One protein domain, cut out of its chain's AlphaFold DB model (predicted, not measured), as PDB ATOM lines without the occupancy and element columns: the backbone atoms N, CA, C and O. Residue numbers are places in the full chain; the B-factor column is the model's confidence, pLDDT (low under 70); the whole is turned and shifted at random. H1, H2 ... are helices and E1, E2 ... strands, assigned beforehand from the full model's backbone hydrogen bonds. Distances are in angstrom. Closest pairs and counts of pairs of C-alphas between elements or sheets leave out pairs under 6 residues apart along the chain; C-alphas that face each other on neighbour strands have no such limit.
ATOM      1  N   SER A  40     265.372 316.726 291.175       59.56
ATOM      2  CA  SER A  40     266.132 317.370 292.236       59.56
ATOM      3  C   SER A  40     266.390 316.337 293.311       59.56
ATOM      4  O   SER A  40     265.444 315.801 293.885       59.56
ATOM      5  N   ASP A  41     267.662 316.053 293.548       58.59
ATOM      6  CA  ASP A  41     268.082 315.179 294.628       58.59
ATOM      7  C   ASP A  41     268.874 316.019 295.636       58.59
ATOM      8  O   ASP A  41     269.782 316.785 295.280       58.59
ATOM      9  N   TRP A  42     268.528 315.882 296.920       61.84
ATOM     10  CA  TRP A  42     269.469 316.243 297.974       61.84
ATOM     11  C   TRP A  42     270.653 315.298 297.831       61.84
ATOM     12  O   TRP A  42     270.490 314.080 297.912       61.84
ATOM     13  N   ASN A  43     271.835 315.850 297.583       64.56
ATOM     14  CA  ASN A  43     272.994 315.004 297.354       64.56
ATOM     15  C   ASN A  43     273.640 314.614 298.677       64.56
ATOM     16  O   ASN A  43     273.721 313.434 298.996       64.56
ATOM     17  N   VAL A  44     274.144 315.612 299.412       72.44
ATOM     18  CA  VAL A  44     274.909 315.428 300.647       72.44
ATOM     19  C   VAL A  44     274.900 316.701 301.503       72.44
ATOM     20  O   VAL A  44     274.836 317.821 300.983       72.44
ATOM     21  N   GLN A  45     275.053 316.517 302.814       77.44
ATOM     22  CA  GLN A  45     275.588 317.516 303.736       77.44
ATOM     23  C   GLN A  45     276.963 317.038 304.172       77.44
ATOM     24  O   GLN A  45     277.119 315.901 304.622       77.44
ATOM     25  N   ILE A  46     277.952 317.907 304.042       79.31
ATOM     26  CA  ILE A  46     279.311 317.629 304.494       79.31
ATOM     27  C   ILE A  46     279.770 318.752 305.408       79.31
ATOM     28  O   ILE A  46     279.348 319.905 305.264       79.31
ATOM     29  N   ASP A  47     280.638 318.425 306.357       81.75
ATOM     30  CA  ASP A  47     281.302 319.457 307.143       81.75
ATOM     31  C   ASP A  47     282.109 320.377 306.209       81.75
ATOM     32  O   ASP A  47     282.567 319.941 305.144       81.75
ATOM     33  N   PRO A  48     282.303 321.656 306.576       83.69
ATOM     34  CA  PRO A  48     283.127 322.549 305.791       83.69
ATOM     35  C   PRO A  48     284.513 321.968 305.542       83.69
ATOM     36  O   PRO A  48     285.186 321.519 306.468       83.69
ATOM     37  N   VAL A  49     284.951 322.043 304.281       82.81
ATOM     38  CA  VAL A  49     286.246 321.508 303.822       82.81
ATOM     39  C   VAL A  49     287.411 322.036 304.670       82.81
ATOM     40  O   VAL A  49     288.410 321.347 304.868       82.81
ATOM     41  N   TRP A  50     287.264 323.244 305.222       89.56
ATOM     42  CA  TRP A  50     288.223 323.860 306.128       89.56
ATOM     43  C   TRP A  50     287.602 324.182 307.484       89.56
ATOM     44  O   TRP A  50     286.499 324.727 307.585       89.56
ATOM     45  N   LYS A  51     288.365 323.904 308.543       90.25
ATOM     46  CA  LYS A  51     287.967 324.205 309.918       90.25
ATOM     47  C   LYS A  51     288.012 325.710 310.171       90.25
ATOM     48  O   LYS A  51     288.994 326.373 309.854       90.25
ATOM     49  N   SER A  52     286.960 326.230 310.796       90.88
ATOM     50  CA  SER A  52     286.915 327.592 311.322       90.88
ATOM     51  C   SER A  52     285.882 327.672 312.445       90.88
ATOM     52  O   SER A  52     284.790 327.128 312.288       90.88
ATOM     53  N   PRO A  53     286.177 328.362 313.559       90.75
ATOM     54  CA  PRO A  53     285.187 328.619 314.605       90.75
ATOM     55  C   PRO A  53     284.155 329.678 314.185       90.75
ATOM     56  O   PRO A  53     283.162 329.881 314.872       90.75
ATOM     57  N   ASN A  54     284.397 330.376 313.071       91.31
ATOM     58  CA  ASN A  54     283.587 331.509 312.630       91.31
ATOM     59  C   ASN A  54     282.492 331.135 311.627       91.31
ATOM     60  O   ASN A  54     281.765 332.026 311.191       91.31
ATOM     61  N   TRP A  55     282.373 329.859 311.253       90.81
ATOM     62  CA  TRP A  55     281.259 329.399 310.432       90.81
ATOM     63  C   TRP A  55     279.922 329.659 311.136       90.81
ATOM     64  O   TRP A  55     279.774 329.346 312.317       90.81
ATOM     65  N   TYR A  56     278.955 330.229 310.417       88.31
ATOM     66  CA  TYR A  56     277.675 330.628 310.995       88.31
ATOM     67  C   TYR A  56     276.521 330.538 309.987       88.31
ATOM     68  O   TYR A  56     276.042 331.546 309.479       88.31
ATOM     69  N   GLY A  57     276.080 329.323 309.665       85.00
ATOM     70  CA  GLY A  57     274.925 329.068 308.804       85.00
ATOM     71  C   GLY A  57     274.998 329.742 307.434       85.00
ATOM     72  O   GLY A  57     276.088 330.050 306.941       85.00
ATOM     73  N   ASN A  58     273.831 330.003 306.838       83.31
ATOM     74  CA  ASN A  58     273.705 330.763 305.593       83.31
ATOM     75  C   ASN A  58     273.789 332.277 305.851       83.31
ATOM     76  O   ASN A  58     272.779 332.975 305.802       83.31
ATOM     77  N   THR A  59     274.968 332.787 306.201       84.56
ATOM     78  CA  THR A  59     275.156 334.219 306.490       84.56
ATOM     79  C   THR A  59     276.373 334.794 305.782       84.56
ATOM     80  O   THR A  59     277.303 334.063 305.421       84.56
ATOM     81  N   ASP A  60     276.411 336.123 305.662       85.12
ATOM     82  CA  ASP A  60     277.566 336.860 305.134       85.12
ATOM     83  C   ASP A  60     278.859 336.520 305.885       85.12
ATOM     84  O   ASP A  60     279.922 336.416 305.276       85.12
ATOM     85  N   LYS A  61     278.768 336.216 307.186       88.12
ATOM     86  CA  LYS A  61     279.912 335.771 307.989       88.12
ATOM     87  C   LYS A  61     280.513 334.467 307.457       88.12
ATOM     88  O   LYS A  61     281.731 334.363 307.315       88.12
ATOM     89  N   SER A  62     279.688 333.478 307.110       88.19
ATOM     90  CA  SER A  62     280.170 332.250 306.459       88.19
ATOM     91  C   SER A  62     280.773 332.544 305.080       88.19
ATOM     92  O   SER A  62     281.792 331.958 304.714       88.19
ATOM     93  N   VAL A  63     280.210 333.497 304.330       86.81
ATOM     94  CA  VAL A  63     280.764 333.927 303.036       86.81
ATOM     95  C   VAL A  63     282.158 334.545 303.201       86.81
ATOM     96  O   VAL A  63     283.065 334.235 302.426       86.81
ATOM     97  N   GLU A  64     282.368 335.384 304.213       91.62
ATOM     98  CA  GLU A  64     283.675 335.970 304.537       91.62
ATOM     99  C   GLU A  64     284.696 334.911 304.963       91.62
ATOM    100  O   GLU A  64     285.821 334.895 304.453       91.62
ATOM    101  N   VAL A  65     284.295 333.977 305.834       93.06
ATOM    102  CA  VAL A  65     285.136 332.845 306.250       93.06
ATOM    103  C   VAL A  65     285.567 332.025 305.036       93.06
ATOM    104  O   VAL A  65     286.754 331.735 304.883       93.06
ATOM    105  N   PHE A  66     284.638 331.716 304.129       89.25
ATOM    106  CA  PHE A  66     284.961 331.020 302.889       89.25
ATOM    107  C   PHE A  66     285.946 331.806 302.019       89.25
ATOM    108  O   PHE A  66     286.943 331.241 301.579       89.25
ATOM    109  N   LYS A  67     285.714 333.105 301.788       89.50
ATOM    110  CA  LYS A  67     286.612 333.959 300.984       89.50
ATOM    111  C   LYS A  67     288.035 334.002 301.551       89.50
ATOM    112  O   LYS A  67     288.998 333.961 300.780       89.50
ATOM    113  N   SER A  68     288.170 334.048 302.875       93.00
ATOM    114  CA  SER A  68     289.467 334.011 303.555       93.00
ATOM    115  C   SER A  68     290.157 332.655 303.366       93.00
ATOM    116  O   SER A  68     291.268 332.579 302.836       93.00
ATOM    117  N   LEU A  69     289.462 331.564 303.697       92.06
ATOM    118  CA  LEU A  69     290.030 330.216 303.648       92.06
ATOM    119  C   LEU A  69     290.325 329.752 302.221       92.06
ATOM    120  O   LEU A  69     291.336 329.083 302.014       92.06
ATOM    121  N   LYS A  70     289.516 330.145 301.228       89.44
ATOM    122  CA  LYS A  70     289.794 329.820 299.821       89.44
ATOM    123  C   LYS A  70     291.144 330.390 299.389       89.44
ATOM    124  O   LYS A  70     291.929 329.691 298.758       89.44
ATOM    125  N   SER A  71     291.419 331.638 299.772       88.38
ATOM    126  CA  SER A  71     292.657 332.333 299.419       88.38
ATOM    127  C   SER A  71     293.846 331.685 300.127       88.38
ATOM    128  O   SER A  71     294.846 331.381 299.488       88.38
ATOM    129  N   ALA A  72     293.699 331.375 301.420       92.62
ATOM    130  CA  ALA A  72     294.736 330.717 302.216       92.62
ATOM    131  C   ALA A  72     295.081 329.292 301.739       92.62
ATOM    132  O   ALA A  72     296.200 328.830 301.941       92.62
ATOM    133  N   ASN A  73     294.135 328.596 301.102       89.38
ATOM    134  CA  ASN A  73     294.310 327.223 300.619       89.38
ATOM    135  C   ASN A  73     294.562 327.137 299.105       89.38
ATOM    136  O   ASN A  73     294.455 326.051 298.537       89.38
ATOM    137  N   ASN A  74     294.876 328.255 298.436       87.62
ATOM    138  CA  ASN A  74     295.085 328.315 296.983       87.62
ATOM    139  C   ASN A  74     293.925 327.699 296.176       87.62
ATOM    140  O   ASN A  74     294.116 327.120 295.104       87.62
ATOM    141  N   PHE A  75     292.704 327.801 296.701       84.12
ATOM    142  CA  PHE A  75     291.522 327.269 296.044       84.12
ATOM    143  C   PHE A  75     291.134 328.178 294.880       84.12
ATOM    144  O   PHE A  75     290.754 329.332 295.088       84.12
ATOM    145  N   LYS A  76     291.229 327.642 293.660       80.31
ATOM    146  CA  LYS A  76     291.035 328.393 292.415       80.31
ATOM    147  C   LYS A  76     289.623 328.974 292.316       80.31
ATOM    148  O   LYS A  76     289.432 330.181 292.443       80.31
ATOM    149  N   ASP A  77     288.628 328.114 292.145       76.31
ATOM    150  CA  ASP A  77     287.224 328.493 292.182       76.31
ATOM    151  C   ASP A  77     286.330 327.257 292.336       76.31
ATOM    152  O   ASP A  77     286.696 326.125 292.015       76.31
ATOM    153  N   LEU A  78     285.132 327.497 292.867       73.69
ATOM    154  CA  LEU A  78     284.130 326.465 293.124       73.69
ATOM    155  C   LEU A  78     283.610 325.842 291.831       73.69
ATOM    156  O   LEU A  78     283.254 324.670 291.781       73.69
ATOM    157  N   LYS A  79     283.626 326.637 290.769       73.38
ATOM    158  CA  LYS A  79     283.254 326.232 289.427       73.38
ATOM    159  C   LYS A  79     284.160 325.117 288.905       73.38
ATOM    160  O   LYS A  79     283.642 324.121 288.429       73.38
ATOM    161  N   THR A  80     285.475 325.214 289.078       72.69
ATOM    162  CA  THR A  80     286.445 324.186 288.668       72.69
ATOM    163  C   THR A  80     286.222 322.871 289.416       72.69
ATOM    164  O   THR A  80     286.442 321.809 288.847       72.69
ATOM    165  N   LEU A  81     285.761 322.922 290.672       68.62
ATOM    166  CA  LEU A  81     285.413 321.723 291.440       68.62
ATOM    167  C   LEU A  81     284.155 321.027 290.892       68.62
ATOM    168  O   LEU A  81     284.087 319.801 290.879       68.62
ATOM    169  N   LEU A  82     283.150 321.804 290.480       71.69
ATOM    170  CA  LEU A  82     281.856 321.284 290.022       71.69
ATOM    171  C   LEU A  82     281.814 320.950 288.525       71.69
ATOM    172  O   LEU A  82     280.996 320.129 288.095       71.69
ATOM    173  N   ASP A  83     282.653 321.606 287.728       72.44
ATOM    174  CA  ASP A  83     282.711 321.440 286.283       72.44
ATOM    175  C   ASP A  83     283.483 320.170 285.909       72.44
ATOM    176  O   ASP A  83     284.697 320.069 286.087       72.44
ATOM    177  N   ASP A  84     282.791 319.220 285.280       70.56
ATOM    178  CA  ASP A  84     283.447 318.114 284.586       70.56
ATOM    179  C   ASP A  84     284.065 318.632 283.276       70.56
ATOM    180  O   ASP A  84     283.408 318.717 282.234       70.56
ATOM    181  N   THR A  85     285.349 318.991 283.335       74.88
ATOM    182  CA  THR A  85     286.116 319.504 282.187       74.88
ATOM    183  C   THR A  85     286.313 318.476 281.068       74.88
ATOM    184  O   THR A  85     286.719 318.851 279.969       74.88
ATOM    185  N   SER A  86     285.972 317.200 281.292       74.31
ATOM    186  CA  SER A  86     285.986 316.168 280.248       74.31
ATOM    187  C   SER A  86     284.776 316.241 279.305       74.31
ATOM    188  O   SER A  86     284.735 315.538 278.293       74.31
ATOM    189  N   LYS A  87     283.769 317.072 279.616       75.25
ATOM    190  CA  LYS A  87     282.552 317.235 278.807       75.25
ATOM    191  C   LYS A  87     282.574 318.540 278.021       75.25
ATOM    192  O   LYS A  87     282.902 319.602 278.545       75.25
ATOM    193  N   LYS A  88     282.133 318.481 276.760       79.56
ATOM    194  CA  LYS A  88     281.897 319.683 275.954       79.56
ATOM    195  C   LYS A  88     280.699 320.444 276.524       79.56
ATOM    196  O   LYS A  88     279.588 319.916 276.560       79.56
ATOM    197  N   LYS A  89     280.921 321.693 276.929       80.50
ATOM    198  CA  LYS A  89     279.843 322.628 277.264       80.50
ATOM    199  C   LYS A  89     279.190 323.100 275.968       80.50
ATOM    200  O   LYS A  89     279.862 323.666 275.111       80.50
ATOM    201  N   VAL A  90     277.896 322.836 275.829       78.62
ATOM    202  CA  VAL A  90     277.075 323.257 274.676       78.62
ATOM    203  C   VAL A  90     276.347 324.584 274.914       78.62
ATOM    204  O   VAL A  90     275.744 325.138 274.002       78.62
ATOM    205  N   LEU A  91     276.411 325.085 276.150       80.19
ATOM    206  CA  LEU A  91     275.950 326.397 276.584       80.19
ATOM    207  C   LEU A  91     276.690 326.772 277.873       80.19
ATOM    208  O   LEU A  91     276.891 325.912 278.736       80.19
ATOM    209  N   TYR A  92     277.097 328.033 278.007       81.88
ATOM    210  CA  TYR A  92     277.763 328.540 279.203       81.88
ATOM    211  C   TYR A  92     277.680 330.073 279.282       81.88
ATOM    212  O   TYR A  92     277.881 330.752 278.278       81.88
ATOM    213  N   ALA A  93     277.434 330.592 280.486       79.94
ATOM    214  CA  ALA A  93     277.569 331.999 280.853       79.94
ATOM    215  C   ALA A  93     277.985 332.091 282.332       79.94
ATOM    216  O   ALA A  93     277.578 331.245 283.130       79.94
ATOM    217  N   ASP A  94     278.788 333.094 282.702       79.44
ATOM    218  CA  ASP A  94     279.145 333.332 284.113       79.44
ATOM    219  C   ASP A  94     277.982 333.939 284.911       79.44
ATOM    220  O   ASP A  94     277.817 333.627 286.087       79.44
ATOM    221  N   ASP A  95     277.145 334.750 284.258       80.00
ATOM    222  CA  ASP A  95     275.911 335.298 284.823       80.00
ATOM    223  C   ASP A  95     274.721 334.962 283.912       80.00
ATOM    224  O   ASP A  95     274.325 335.723 283.020       80.00
ATOM    225  N   CYS A  96     274.141 333.781 284.130       77.06
ATOM    226  CA  CYS A  96     272.962 333.338 283.391       77.06
ATOM    227  C   CYS A  96     271.749 334.262 283.595       77.06
ATOM    228  O   CYS A  96     270.919 334.352 282.693       77.06
ATOM    229  N   ARG A  97     271.628 334.951 284.744       76.75
ATOM    230  CA  ARG A  97     270.495 335.848 285.023       76.75
ATOM    231  C   ARG A  97     270.610 337.125 284.204       76.75
ATOM    232  O   ARG A  97     269.614 337.540 283.624       76.75
ATOM    233  N   SER A  98     271.794 337.726 284.135       83.69
ATOM    234  CA  SER A  98     272.026 338.894 283.282       83.69
ATOM    235  C   SER A  98     271.898 338.543 281.798       83.69
ATOM    236  O   SER A  98     271.323 339.314 281.035       83.69
ATOM    237  N   THR A  99     272.376 337.361 281.400       86.00
ATOM    238  CA  THR A  99     272.415 336.962 279.983       86.00
ATOM    239  C   THR A  99     271.052 336.518 279.448       86.00
ATOM    240  O   THR A  99     270.700 336.850 278.320       86.00
ATOM    241  N   TYR A 100     270.290 335.751 280.233       82.56
ATOM    242  CA  TYR A 100     269.077 335.071 279.761       82.56
ATOM    243  C   TYR A 100     267.835 335.337 280.627       82.56
ATOM    244  O   TYR A 100     266.759 334.807 280.355       82.56
ATOM    245  N   GLY A 101     267.967 336.098 281.714       77.94
ATOM    246  CA  GLY A 101     266.882 336.321 282.660       77.94
ATOM    247  C   GLY A 101     265.850 337.340 282.192       77.94
ATOM    248  O   GLY A 101     266.120 338.230 281.389       77.94
ATOM    249  N   HIS A 102     264.661 337.242 282.783       78.69
ATOM    250  CA  HIS A 102     263.569 338.186 282.586       78.69
ATOM    251  C   HIS A 102     263.095 338.726 283.935       78.69
ATOM    252  O   HIS A 102     263.110 338.023 284.944       78.69
ATOM    253  N   ASN A 103     262.633 339.975 283.955       81.56
ATOM    254  CA  ASN A 103     262.040 340.586 285.151       81.56
ATOM    255  C   ASN A 103     260.578 340.166 285.383       81.56
ATOM    256  O   ASN A 103     259.970 340.601 286.353       81.56
ATOM    257  N   ASN A 104     260.012 339.353 284.490       79.62
ATOM    258  CA  ASN A 104     258.662 338.818 284.592       79.62
ATOM    259  C   ASN A 104     258.741 337.292 284.697       79.62
ATOM    260  O   ASN A 104     259.149 336.635 283.739       79.62
ATOM    261  N   ASP A 105     258.309 336.747 285.832       70.31
ATOM    262  CA  ASP A 105     258.382 335.313 286.147       70.31
ATOM    263  C   ASP A 105     257.478 334.438 285.261       70.31
ATOM    264  O   ASP A 105     257.629 333.218 285.220       70.31
ATOM    265  N   ASN A 106     256.557 335.051 284.511       75.06
ATOM    266  CA  ASN A 106     255.721 334.358 283.530       75.06
ATOM    267  C   ASN A 106     256.404 334.195 282.163       75.06
ATOM    268  O   ASN A 106     255.840 333.566 281.267       75.06
ATOM    269  N   VAL A 107     257.592 334.778 281.973       73.69
ATOM    270  CA  VAL A 107     258.356 334.653 280.729       73.69
ATOM    271  C   VAL A 107     259.336 333.499 280.863       73.69
ATOM    272  O   VAL A 107     260.217 333.493 281.722       73.69
ATOM    273  N   LYS A 108     259.186 332.514 279.978       73.50
ATOM    274  CA  LYS A 108     260.113 331.389 279.874       73.50
ATOM    275  C   LYS A 108     261.412 331.859 279.235       73.50
ATOM    276  O   LYS A 108     261.390 332.393 278.130       73.50
ATOM    277  N   THR A 109     262.532 331.617 279.905       74.31
ATOM    278  CA  THR A 109     263.854 331.805 279.307       74.31
ATOM    279  C   THR A 109     264.111 330.708 278.273       74.31
ATOM    280  O   THR A 109     264.143 329.519 278.609       74.31
ATOM    281  N   GLU A 110     264.347 331.109 277.025       75.38
ATOM    282  CA  GLU A 110     264.828 330.224 275.964       75.38
ATOM    283  C   GLU A 110     266.355 330.273 275.904       75.38
ATOM    284  O   GLU A 110     266.967 331.309 275.644       75.38
ATOM    285  N   PHE A 111     266.987 329.135 276.174       79.56
ATOM    286  CA  PHE A 111     268.439 329.029 276.140       79.56
ATOM    287  C   PHE A 111     268.912 328.598 274.742       79.56
ATOM    288  O   PHE A 111     268.434 327.571 274.247       79.56
ATOM    289  N   PRO A 112     269.891 329.290 274.128       83.00
ATOM    290  CA  PRO A 112     270.412 328.953 272.801       83.00
ATOM    291  C   PRO A 112     271.408 327.784 272.880       83.00
ATOM    292  O   PRO A 112     272.604 327.938 272.639       83.00
ATOM    293  N   VAL A 113     270.930 326.611 273.292       80.25
ATOM    294  CA  VAL A 113     271.754 325.404 273.445       80.25
ATOM    295  C   VAL A 113     272.165 324.878 272.065       80.25
ATOM    296  O   VAL A 113     271.306 324.605 271.226       80.25
ATOM    297  N   ASP A 114     273.465 324.663 271.840       81.81
ATOM    298  CA  ASP A 114     273.948 323.972 270.638       81.81
ATOM    299  C   ASP A 114     273.713 322.456 270.747       81.81
ATOM    300  O   ASP A 114     274.520 321.701 271.301       81.81
ATOM    301  N   TYR A 115     272.601 321.990 270.180       81.25
ATOM    302  CA  TYR A 115     272.258 320.572 270.194       81.25
ATOM    303  C   TYR A 115     273.054 319.709 269.203       81.25
ATOM    304  O   TYR A 115     272.975 318.485 269.290       81.25
ATOM    305  N   SER A 116     273.860 320.290 268.301       83.56
ATOM    306  CA  SER A 116     274.632 319.521 267.303       83.56
ATOM    307  C   SER A 116     275.620 318.537 267.940       83.56
ATOM    308  O   SER A 116     275.994 317.522 267.354       83.56
ATOM    309  N   SER A 117     276.035 318.833 269.174       79.69
ATOM    310  CA  SER A 117     276.963 318.014 269.950       79.69
ATOM    311  C   SER A 117     276.260 316.980 270.840       79.69
ATOM    312  O   SER A 117     276.936 316.143 271.444       79.69
ATOM    313  N   CYS A 118     274.926 317.011 270.927       81.62
ATOM    314  CA  CYS A 118     274.139 316.022 271.655       81.62
ATOM    315  C   CYS A 118     274.062 314.723 270.843       81.62
ATOM    316  O   CYS A 118     273.704 314.729 269.669       81.62
ATOM    317  N   LYS A 119     274.400 313.589 271.464       74.81
ATOM    318  CA  LYS A 119     274.405 312.264 270.820       74.81
ATOM    319  C   LYS A 119     273.550 311.283 271.619       74.81
ATOM    320  O   LYS A 119     273.418 311.434 272.831       74.81
ATOM    321  N   GLY A 120     273.020 310.252 270.959       74.62
ATOM    322  CA  GLY A 120     272.302 309.157 271.623       74.62
ATOM    323  C   GLY A 120     271.137 309.649 272.490       74.62
ATOM    324  O   GLY A 120     270.174 310.202 271.974       74.62
ATOM    325  N   SER A 121     271.239 309.472 273.811       67.38
ATOM    326  CA  SER A 121     270.212 309.811 274.811       67.38
ATOM    327  C   SER A 121     269.968 311.316 275.045       67.38
ATOM    328  O   SER A 121     269.225 311.664 275.961       67.38
ATOM    329  N   GLY A 122     270.576 312.207 274.254       75.88
ATOM    330  CA  GLY A 122     270.398 313.664 274.334       75.88
ATOM    331  C   GLY A 122     271.452 314.376 275.189       75.88
ATOM    332  O   GLY A 122     272.449 313.783 275.601       75.88
ATOM    333  N   CYS A 123     271.246 315.672 275.433       77.75
ATOM    334  CA  CYS A 123     272.064 316.450 276.366       77.75
ATOM    335  C   CYS A 123     271.391 316.530 277.742       77.75
ATOM    336  O   CYS A 123     270.211 316.228 277.895       77.75
ATOM    337  N   GLN A 124     272.135 316.948 278.763       77.31
ATOM    338  CA  GLN A 124     271.596 317.149 280.104       77.31
ATOM    339  C   GLN A 124     272.119 318.465 280.670       77.31
ATOM    340  O   GLN A 124     273.328 318.686 280.699       77.31
ATOM    341  N   MET A 125     271.219 319.307 281.169       77.69
ATOM    342  CA  MET A 125     271.594 320.446 281.992       77.69
ATOM    343  C   MET A 125     271.818 319.961 283.422       77.69
ATOM    344  O   MET A 125     271.037 319.173 283.962       77.69
ATOM    345  N   ARG A 126     272.918 320.412 284.025       75.62
ATOM    346  CA  ARG A 126     273.200 320.222 285.446       75.62
ATOM    347  C   ARG A 126     273.145 321.581 286.112       75.62
ATOM    348  O   ARG A 126     273.920 322.462 285.750       75.62
ATOM    349  N   PHE A 127     272.237 321.731 287.059       75.19
ATOM    350  CA  PHE A 127     272.195 322.879 287.945       75.19
ATOM    351  C   PHE A 127     272.765 322.456 289.292       75.19
ATOM    352  O   PHE A 127     272.428 321.384 289.790       75.19
ATOM    353  N   TYR A 128     273.647 323.273 289.855       74.06
ATOM    354  CA  TYR A 128     274.186 323.066 291.190       74.06
ATOM    355  C   TYR A 128     273.804 324.261 292.048       74.06
ATOM    356  O   TYR A 128     274.073 325.401 291.668       74.06
ATOM    357  N   TRP A 129     273.235 323.997 293.216       75.19
ATOM    358  CA  TRP A 129     273.136 324.985 294.281       75.19
ATOM    359  C   TRP A 129     274.052 324.568 295.417       75.19
ATOM    360  O   TRP A 129     274.091 323.397 295.803       75.19
ATOM    361  N   LEU A 130     274.798 325.533 295.936       76.38
ATOM    362  CA  LEU A 130     275.721 325.351 297.038       76.38
ATOM    363  C   LEU A 130     275.431 326.425 298.071       76.38
ATOM    364  O   LEU A 130     275.479 327.614 297.759       76.38
ATOM    365  N   GLY A 131     275.138 325.992 299.288       77.50
ATOM    366  CA  GLY A 131     274.826 326.873 300.399       77.50
ATOM    367  C   GLY A 131     275.523 326.420 301.668       77.50
ATOM    368  O   GLY A 131     275.805 325.237 301.864       77.50
ATOM    369  N   PHE A 132     275.789 327.375 302.553       82.88
ATOM    370  CA  PHE A 132     276.063 327.057 303.946       82.88
ATOM    371  C   PHE A 132     274.721 326.879 304.644       82.88
ATOM    372  O   PHE A 132     273.875 327.756 304.549       82.88
ATOM    373  N   GLN A 133     274.512 325.778 305.350       81.19
ATOM    374  CA  GLN A 133     273.296 325.547 306.123       81.19
ATOM    375  C   GLN A 133     273.646 325.531 307.609       81.19
ATOM    376  O   GLN A 133     274.634 324.912 308.008       81.19
ATOM    377  N   ALA A 134     272.846 326.214 308.430       83.44
ATOM    378  CA  ALA A 134     272.887 326.010 309.874       83.44
ATOM    379  C   ALA A 134     272.138 324.714 310.192       83.44
ATOM    380  O   ALA A 134     270.961 324.588 309.861       83.44
ATOM    381  N   LEU A 135     272.824 323.762 310.814       81.00
ATOM    382  CA  LEU A 135     272.229 322.551 311.358       81.00
ATOM    383  C   LEU A 135     272.563 322.516 312.848       81.00
ATOM    384  O   LEU A 135     273.721 322.325 313.220       81.00
ATOM    385  N   ASP A 136     271.559 322.757 313.686       83.19
ATOM    386  CA  ASP A 136     271.714 322.948 315.129       83.19
ATOM    387  C   ASP A 136     272.783 324.007 315.460       83.19
ATOM    388  O   ASP A 136     272.637 325.184 315.133       83.19
ATOM    389  N   THR A 137     273.880 323.594 316.101       79.94
ATOM    390  CA  THR A 137     274.990 324.459 316.517       79.94
ATOM    391  C   THR A 137     276.143 324.496 315.514       79.94
ATOM    392  O   THR A 137     277.163 325.132 315.784       79.94
ATOM    393  N   LYS A 138     276.015 323.827 314.358       80.25
ATOM    394  CA  LYS A 138     277.075 323.736 313.345       80.25
ATOM    395  C   LYS A 138     276.647 324.284 311.989       80.25
ATOM    396  O   LYS A 138     275.473 324.365 311.648       80.25
ATOM    397  N   THR A 139     277.647 324.642 311.191       83.12
ATOM    398  CA  THR A 139     277.463 325.002 309.782       83.12
ATOM    399  C   THR A 139     277.943 323.854 308.918       83.12
ATOM    400  O   THR A 139     279.067 323.393 309.107       83.12
ATOM    401  N   VAL A 140     277.126 323.429 307.963       82.75
ATOM    402  CA  VAL A 140     277.476 322.411 306.967       82.75
ATOM    403  C   VAL A 140     277.442 323.012 305.569       82.75
ATOM    404  O   VAL A 140     276.746 323.997 305.318       82.75
ATOM    405  N   TRP A 141     278.198 322.421 304.651       82.25
ATOM    406  CA  TRP A 141     278.007 322.655 303.228       82.25
ATOM    407  C   TRP A 141     276.858 321.781 302.757       82.25
ATOM    408  O   TRP A 141     276.870 320.564 302.955       82.25
ATOM    409  N   GLN A 142     275.885 322.408 302.116       77.19
ATOM    410  CA  GLN A 142     274.765 321.736 301.494       77.19
ATOM    411  C   GLN A 142     274.859 321.908 299.985       77.19
ATOM    412  O   GLN A 142     275.091 323.009 299.479       77.19
ATOM    413  N   THR A 143     274.672 320.803 299.269       74.62
ATOM    414  CA  THR A 143     274.691 320.799 297.808       74.62
ATOM    415  C   THR A 143     273.398 320.204 297.272       74.62
ATOM    416  O   THR A 143     273.051 319.079 297.643       74.62
ATOM    417  N   TYR A 144     272.731 320.919 296.370       71.31
ATOM    418  CA  TYR A 144     271.684 320.356 295.521       71.31
ATOM    419  C   TYR A 144     272.198 320.249 294.099       71.31
ATOM    420  O   TYR A 144     272.970 321.092 293.629       71.31
ATOM    421  N   LYS A 145     271.762 319.197 293.415       72.69
ATOM    422  CA  LYS A 145     272.051 318.995 292.005       72.69
ATOM    423  C   LYS A 145     270.774 318.623 291.292       72.69
ATOM    424  O   LYS A 145     270.236 317.543 291.517       72.69
ATOM    425  N   ASP A 146     270.393 319.454 290.339       72.69
ATOM    426  CA  ASP A 146     269.285 319.133 289.461       72.69
ATOM    427  C   ASP A 146     269.833 318.661 288.127       72.69
ATOM    428  O   ASP A 146     270.693 319.292 287.501       72.69
ATOM    429  N   CYS A 147     269.340 317.508 287.694       73.25
ATOM    430  CA  CYS A 147     269.644 316.944 286.390       73.25
ATOM    431  C   CYS A 147     268.402 317.065 285.510       73.25
ATOM    432  O   CYS A 147     267.393 316.406 285.758       73.25
ATOM    433  N   ILE A 148     268.483 317.901 284.476       75.69
ATOM    434  CA  ILE A 148     267.355 318.201 283.595       75.69
ATOM    435  C   ILE A 148     267.689 317.706 282.182       75.69
ATOM    436  O   ILE A 148     268.627 318.218 281.562       75.69
ATOM    437  N   PRO A 149     266.976 316.689 281.662       72.69
ATOM    438  CA  PRO A 149     267.160 316.224 280.292       72.69
ATOM    439  C   PRO A 149     266.875 317.335 279.278       72.69
ATOM    440  O   PRO A 149     265.822 317.971 279.309       72.69
ATOM    441  N   LEU A 150     267.801 317.536 278.345       71.56
ATOM    442  CA  LEU A 150     267.659 318.436 277.209       71.56
ATOM    443  C   LEU A 150     267.261 317.588 276.001       71.56
ATOM    444  O   LEU A 150     268.057 316.782 275.513       71.56
ATOM    445  N   LYS A 151     266.014 317.726 275.551       62.28
ATOM    446  CA  LYS A 151     265.538 317.047 274.341       62.28
ATOM    447  C   LYS A 151     265.741 317.952 273.127       62.28
ATOM    448  O   LYS A 151     265.523 319.155 273.237       62.28
TER     449      LYS A 151
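What this domain is: This is residues 40 to 151 of the 152 residues of an uncharacterized protein of Phytophthora fragariae (UniProt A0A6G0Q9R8). A long, narrow and twisted hairpin of E2 and E3 makes the length of the domain, with the shorter strand E1 alongside part of E3. Three helices strung on loops lie loosely to one side of this ribbon: H1 grazes E2 near the hairpin's turn, H2 lies near the middle of E2, H3 stays off the sheet, and residues 102 to 107 stick out beyond H3. The printed part has 112 residues with three named helices and three named strands, in the order E1 H1 H2 H3 E2 E3, and its class is mixed, helices and strands. The sheet runs E1, E3, E2 and is antiparallel throughout. The whole is loose, with a radius of gyration of the C-alphas of 17.1 A, and spans 49 by 36 by 25 A.

Where its parts are: E1 is residues 40 to 46, 18.0 A long, beginning at C-alpha 40 (266.132, 317.370, 292.236). H1 is residues 60 to 72, 18.5 A long, beginning at C-alpha 60 (277.566, 336.860, 305.134). H2 is residues 78 to 82, 6.5 A long, and H3 is residues 96 to 100, 5.6 A long. E2 is residues 123 to 135, 35.5 A long, and bends by 57 degrees at residue 132. E3 is residues 138 to 150, 37.7 A long, ending at C-alpha 150 (267.659, 318.436, 277.209).

How they stand to each other: E1 and E2 are the edge strands, and E3 is the inner strand. E1 and E3 are antiparallel at 152 degrees; N 141 and O 46 are within hydrogen-bond range at 2.8 A. E2 and E3 form a hairpin, antiparallel at 164 degrees, with N 125 and O 148 at 2.8 A and N 135 and O 138 at 2.8 A, both within hydrogen-bond range. H1 only grazes the sheet, with its residues 60 to 66; the closest C-alphas of H1 and E2 are those of Ser 62 and Phe 132, 7.1 A apart. H2 is not on the sheet, but only just, with 4 pairs of C-alphas within 10 A; its closest C-alphas to E2 are those of Leu 82 and Tyr 128, 8.0 A apart. H3 is not on the sheet, with 0 pairs within 10 A. The three helices are apart from one another. In H2 and H3 every O i to N i+4 pair is within hydrogen-bond range, and in H1 8 of 9 are.

The domain as a whole: The two C-alphas farthest apart are those of Ser 116 and Thr 137, 49.5 A. The printed part has no cut. The links from E1 to H1, with 13 residues, H2 to H3, with 13, and H3 to E2, with 22, are long; those from H1 to H2 and E2 to E3 are tight. Residues 102 to 107 stand free. The mean pLDDT of the printed part is 79.5, and residues 40 to 43, 81, 121 and 151 are under 70.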